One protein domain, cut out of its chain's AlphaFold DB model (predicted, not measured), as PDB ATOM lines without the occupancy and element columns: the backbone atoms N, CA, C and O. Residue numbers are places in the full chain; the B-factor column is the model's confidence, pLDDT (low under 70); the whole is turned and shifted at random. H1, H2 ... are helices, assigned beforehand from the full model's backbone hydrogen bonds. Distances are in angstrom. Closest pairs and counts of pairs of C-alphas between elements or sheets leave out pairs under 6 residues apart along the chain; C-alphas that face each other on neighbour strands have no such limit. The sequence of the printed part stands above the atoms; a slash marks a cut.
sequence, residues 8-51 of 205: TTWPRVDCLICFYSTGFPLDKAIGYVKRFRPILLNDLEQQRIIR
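What this domain is: This is residues 8 to 51 of the 205 residues of the protein "Histidine acid phosphatase superfamily protein" of Toxoplasma gondii p89 (UniProt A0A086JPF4). This is a domain of little regular structure: one helix, H1, with a long loop, residues 8 to 25, that runs past it and folds back into its first residue. After H1 the backbone folds back again, residues 39 to 40 pair briefly with residues 15 to 16 of that loop, and the short helix H2, residues 46 to 49, follows shortly before the printed part ends at residue 51. The printed part has 44 residues, of which the two named helices, H1 then H2, hold 15, with no named strand; the class is all helix. The whole is compact, with a radius of gyration of the C-alphas of 10.1 A and spans of 27 by 19 by 14 A.

How they stand to each other: H1, residues 26 to 36, and H2, residues 46 to 49, are apart. Residues 15 to 16 pair with residues 39 to 40, parallel. In H1 every O i to N i+4 pair is within hydrogen-bond range; H2 is too short for such a pair, and its 1 O i to N i+3 pair is within range.

Where its parts are: H1 is 15.3 A long, from C-alpha 26 at (51.306, -44.389, 42.598) to C-alpha 36. H2 ends at C-alpha 49, at (53.721, -33.930, 49.006).

The domain as a whole: The C-alphas farthest apart, of Thr 9 and Ile 50, are 28.5 A apart. The link from H1 to H2 is short, the printed part has no cut, and no printed residue is under 70 in pLDDT.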
ATOM      1  N   THR A   8      41.938 -54.318  39.506       94.69
ATOM      2  CA  THR A   8      40.893 -55.298  39.805       94.69
ATOM      3  C   THR A   8      41.428 -56.700  40.054       94.69
ATOM      4  O   THR A   8      40.792 -57.416  40.832       94.69
ATOM      5  N   THR A   9      42.577 -57.064  39.470       95.56
ATOM      6  CA  THR A   9      43.220 -58.378  39.650       95.56
ATOM      7  C   THR A   9      44.089 -58.439  40.901       95.56
ATOM      8  O   THR A   9      44.466 -59.523  41.341       95.56
ATOM      9  N   TRP A  10      44.400 -57.286  41.498       96.06
ATOM     10  CA  TRP A  10      45.260 -57.224  42.673       96.06
ATOM     11  C   TRP A  10      44.584 -57.888  43.886       96.06
ATOM     12  O   TRP A  10      43.359 -57.777  44.038       96.06
ATOM     13  N   PRO A  11      45.360 -58.525  44.789       95.88
ATOM     14  CA  PRO A  11      44.824 -59.163  45.987       95.88
ATOM     15  C   PRO A  11      43.954 -58.214  46.812       95.88
ATOM     16  O   PRO A  11      44.267 -57.032  46.955       95.88
ATOM     17  N   ARG A  12      42.857 -58.729  47.375       96.19
ATOM     18  CA  ARG A  12      42.038 -58.003  48.355       96.19
ATOM     19  C   ARG A  12      42.716 -58.076  49.713       96.19
ATOM     20  O   ARG A  12      43.132 -59.153  50.125       96.19
ATOM     21  N   VAL A  13      42.804 -56.937  50.389       97.38
ATOM     22  CA  VAL A  13      43.368 -56.846  51.734       97.38
ATOM     23  C   VAL A  13      42.487 -55.955  52.596       97.38
ATOM     24  O   VAL A  13      41.922 -54.980  52.101       97.38
ATOM     25  N   ASP A  14      42.422 -56.258  53.888       97.81
ATOM     26  CA  ASP A  14      41.783 -55.381  54.876       97.81
ATOM     27  C   ASP A  14      42.687 -54.199  55.242       97.81
ATOM     28  O   ASP A  14      42.220 -53.124  55.612       97.81
ATOM     29  N   CYS A  15      44.000 -54.393  55.117       97.56
ATOM     30  CA  CYS A  15      45.030 -53.458  55.531       97.56
ATOM     31  C   CYS A  15      46.127 -53.366  54.465       97.56
ATOM     32  O   CYS A  15      46.644 -54.386  54.009       97.56
ATOM     33  N   LEU A  16      46.505 -52.146  54.080       97.31
ATOM     34  CA  LEU A  16      47.490 -51.871  53.038       97.31
ATOM     35  C   LEU A  16      48.669 -51.060  53.586       97.31
ATOM     36  O   LEU A  16      48.520 -49.935  54.071       97.31
ATOM     37  N   ILE A  17      49.866 -51.620  53.416       96.06
ATOM     38  CA  ILE A  17      51.141 -50.916  53.564       96.06
ATOM     39  C   ILE A  17      51.683 -50.683  52.161       96.06
ATOM     40  O   ILE A  17      51.985 -51.629  51.437       96.06
ATOM     41  N   CYS A  18      51.785 -49.424  51.755       94.69
ATOM     42  CA  CYS A  18      52.236 -49.068  50.421       94.69
ATOM     43  C   CYS A  18      52.983 -47.733  50.463       94.69
ATOM     44  O   CYS A  18      52.570 -46.799  51.153       94.69
ATOM     45  N   PHE A  19      54.106 -47.667  49.753       93.62
ATOM     46  CA  PHE A  19      54.958 -46.490  49.661       93.62
ATOM     47  C   PHE A  19      55.568 -46.383  48.262       93.62
ATOM     48  O   PHE A  19      55.913 -47.389  47.640       93.62
ATOM     49  N   TYR A  20      55.684 -45.156  47.771       92.31
ATOM     50  CA  TYR A  20      56.292 -44.842  46.493       92.31
ATOM     51  C   TYR A  20      57.800 -45.091  46.522       92.31
ATOM     52  O   TYR A  20      58.497 -44.792  47.491       92.31
ATOM     53  N   SER A  21      58.304 -45.577  45.397       90.12
ATOM     54  CA  SER A  21      59.711 -45.545  45.022       90.12
ATOM     55  C   SER A  21      59.803 -45.344  43.508       90.12
ATOM     56  O   SER A  21      58.795 -45.418  42.800       90.12
ATOM     57  N   THR A  22      60.995 -45.054  42.987       88.62
ATOM     58  CA  THR A  22      61.196 -44.837  41.548       88.62
ATOM     59  C   THR A  22      60.626 -46.000  40.726       88.62
ATOM     60  O   THR A  22      60.996 -47.153  40.934       88.62
ATOM     61  N   GLY A  23      59.724 -45.690  39.788       89.62
ATOM     62  CA  GLY A  23      59.026 -46.677  38.951       89.62
ATOM     63  C   GLY A  23      57.721 -47.233  39.542       89.62
ATOM     64  O   GLY A  23      57.008 -47.959  38.851       89.62
ATOM     65  N   PHE A  24      57.364 -46.886  40.783       93.38
ATOM     66  CA  PHE A  24      56.118 -47.331  41.406       93.38
ATOM     67  C   PHE A  24      54.886 -46.599  40.827       93.38
ATOM     68  O   PHE A  24      54.878 -45.364  40.774       93.38
ATOM     69  N   PRO A  25      53.809 -47.313  40.441       94.56
ATOM     70  CA  PRO A  25      52.630 -46.713  39.825       94.56
ATOM     71  C   PRO A  25      51.678 -46.149  40.893       94.56
ATOM     72  O   PRO A  25      50.623 -46.722  41.174       94.56
ATOM     73  N   LEU A  26      52.050 -45.014  41.494       94.31
ATOM     74  CA  LEU A  26      51.306 -44.389  42.598       94.31
ATOM     75  C   LEU A  26      49.829 -44.141  42.255       94.31
ATOM     76  O   LEU A  26      48.958 -44.418  43.074       94.31
ATOM     77  N   ASP A  27      49.536 -43.697  41.031       94.94
ATOM     78  CA  ASP A  27      48.161 -43.439  40.589       94.94
ATOM     79  C   ASP A  27      47.306 -44.716  40.566       94.94
ATOM     80  O   ASP A  27      46.142 -44.688  40.974       94.94
ATOM     81  N   LYS A  28      47.890 -45.863  40.181       96.19
ATOM     82  CA  LYS A  28      47.203 -47.165  40.249       96.19
ATOM     83  C   LYS A  28      46.952 -47.568  41.696       96.19
ATOM     84  O   LYS A  28      45.845 -47.984  42.024       96.19
ATOM     85  N   ALA A  29      47.940 -47.405  42.576       96.38
ATOM     86  CA  ALA A  29      47.776 -47.712  43.995       96.38
ATOM     87  C   ALA A  29      46.685 -46.844  44.648       96.38
ATOM     88  O   ALA A  29      45.836 -47.354  45.376       96.38
ATOM     89  N   ILE A  30      46.625 -45.555  44.308       96.19
ATOM     90  CA  ILE A  30      45.543 -44.655  44.724       96.19
ATOM     91  C   ILE A  30      44.190 -45.125  44.169       96.19
ATOM     92  O   ILE A  30      43.196 -45.124  44.896       96.19
ATOM     93  N   GLY A  31      44.135 -45.563  42.907       96.44
ATOM     94  CA  GLY A  31      42.935 -46.152  42.307       96.44
ATOM     95  C   GLY A  31      42.455 -47.405  43.047       96.44
ATOM     96  O   GLY A  31      41.267 -47.525  43.353       96.44
ATOM     97  N   TYR A  32      43.381 -48.297  43.410       97.06
ATOM     98  CA  TYR A  32      43.107 -49.474  44.234       97.06
ATOM     99  C   TYR A  32      42.508 -49.075  45.591       97.06
ATOM    100  O   TYR A  32      41.458 -49.586  45.978       97.06
ATOM    101  N   VAL A  33      43.117 -48.108  46.282       96.75
ATOM    102  CA  VAL A  33      42.641 -47.619  47.587       96.75
ATOM    103  C   VAL A  33      41.251 -46.996  47.489       96.75
ATOM    104  O   VAL A  33      40.381 -47.316  48.297       96.75
ATOM    105  N   LYS A  34      40.999 -46.156  46.478       96.31
ATOM    106  CA  LYS A  34      39.682 -45.537  46.252       96.31
ATOM    107  C   LYS A  34      38.593 -46.586  46.019       96.31
ATOM    108  O   LYS A  34      37.460 -46.401  46.469       96.31
ATOM    109  N   ARG A  35      38.939 -47.685  45.342       96.81
ATOM    110  CA  ARG A  35      38.004 -48.759  44.995       96.81
ATOM    111  C   ARG A  35      37.735 -49.728  46.145       96.81
ATOM    112  O   ARG A  35      36.580 -50.078  46.364       96.81
ATOM    113  N   PHE A  36      38.773 -50.177  46.847       97.00
ATOM    114  CA  PHE A  36      38.666 -51.271  47.823       97.00
ATOM    115  C   PHE A  36      38.723 -50.818  49.278       97.00
ATOM    116  O   PHE A  36      38.384 -51.603  50.153       97.00
ATOM    117  N   ARG A  37      39.081 -49.552  49.530       96.75
ATOM    118  CA  ARG A  37      39.049 -48.897  50.847       96.75
ATOM    119  C   ARG A  37      39.693 -49.720  51.983       96.75
ATOM    120  O   ARG A  37      39.072 -49.853  53.036       96.75
ATOM    121  N   PRO A  38      40.916 -50.262  51.802       97.62
ATOM    122  CA  PRO A  38      41.628 -50.900  52.902       97.62
ATOM    123  C   PRO A  38      41.999 -49.865  53.971       97.62
ATOM    124  O   PRO A  38      42.128 -48.671  53.684       97.62
ATOM    125  N   ILE A  39      42.258 -50.332  55.188       97.06
ATOM    126  CA  ILE A  39      42.921 -49.534  56.219       97.06
ATOM    127  C   ILE A  39      44.330 -49.196  55.721       97.06
ATOM    128  O   ILE A  39      45.094 -50.089  55.356       97.06
ATOM    129  N   LEU A  40      44.683 -47.910  55.688       96.44
ATOM    130  CA  LEU A  40      46.000 -47.457  55.240       96.44
ATOM    131  C   LEU A  40      46.923 -47.223  56.427       96.44
ATOM    132  O   LEU A  40      46.580 -46.463  57.331       96.44
ATOM    133  N   LEU A  41      48.123 -47.804  56.377       94.81
ATOM    134  CA  LEU A  41      49.189 -47.431  57.316       94.81
ATOM    135  C   LEU A  41      49.891 -46.141  56.894       94.81
ATOM    136  O   LEU A  41      50.282 -45.349  57.744       94.81
ATOM    137  N   ASN A  42      50.039 -45.932  55.585       93.56
ATOM    138  CA  ASN A  42      50.618 -44.726  55.006       93.56
ATOM    139  C   ASN A  42      49.636 -44.144  53.990       93.56
ATOM    140  O   ASN A  42      49.185 -44.849  53.087       93.56
ATOM    141  N   ASP A  43      49.327 -42.856  54.119       93.75
ATOM    142  CA  ASP A  43      48.474 -42.157  53.160       93.75
ATOM    143  C   ASP A  43      49.198 -42.024  51.810       93.75
ATOM    144  O   ASP A  43      50.319 -41.518  51.740       93.75
ATOM    145  N   LEU A  44      48.568 -42.503  50.732       94.12
ATOM    146  CA  LEU A  44      49.165 -42.503  49.393       94.12
ATOM    147  C   LEU A  44      49.119 -41.135  48.704       94.12
ATOM    148  O   LEU A  44      50.006 -40.827  47.913       94.12
ATOM    149  N   GLU A  45      48.119 -40.300  48.983       92.19
ATOM    150  CA  GLU A  45      48.041 -38.958  48.392       92.19
ATOM    151  C   GLU A  45      49.066 -38.026  49.062       92.19
ATOM    152  O   GLU A  45      49.717 -37.230  48.382       92.19
ATOM    153  N   GLN A  46      49.315 -38.193  50.368       93.38
ATOM    154  CA  GLN A  46      50.394 -37.488  51.075       93.38
ATOM    155  C   GLN A  46      51.783 -37.825  50.509       93.38
ATOM    156  O   GLN A  46      52.698 -37.004  50.591       93.38
ATOM    157  N   GLN A  47      51.953 -38.976  49.849       93.00
ATOM    158  CA  GLN A  47      53.216 -39.313  49.185       93.00
ATOM    159  C   GLN A  47      53.519 -38.426  47.969       93.00
ATOM    160  O   GLN A  47      54.659 -38.378  47.518       93.00
ATOM    161  N   ARG A  48      52.548 -37.670  47.444       91.44
ATOM    162  CA  ARG A  48      52.832 -36.633  46.438       91.44
ATOM    163  C   ARG A  48      53.530 -35.427  47.055       91.44
ATOM    164  O   ARG A  48      54.409 -34.844  46.430       91.44
ATOM    165  N   ILE A  49      53.157 -35.074  48.285       93.56
ATOM    166  CA  ILE A  49      53.721 -33.930  49.006       93.56
ATOM    167  C   ILE A  49      55.189 -34.185  49.335       93.56
ATOM    168  O   ILE A  49      56.013 -33.314  49.087       93.56
ATOM    169  N   ILE A  50      55.534 -35.381  49.827       93.19
ATOM    170  CA  ILE A  50      56.919 -35.705  50.222       93.19
ATOM    171  C   ILE A  50      57.918 -35.666  49.056       93.19
ATOM    172  O   ILE A  50      59.120 -35.571  49.292       93.19
ATOM    173  N   ARG A  51      57.430 -35.719  47.809       93.19
ATOM    174  CA  ARG A  51      58.247 -35.653  46.589       93.19
ATOM    175  C   ARG A  51      58.551 -34.229  46.128       93.19
ATOM    176  O   ARG A  51      59.454 -34.030  45.325       93.19
TER     177      ARG A  51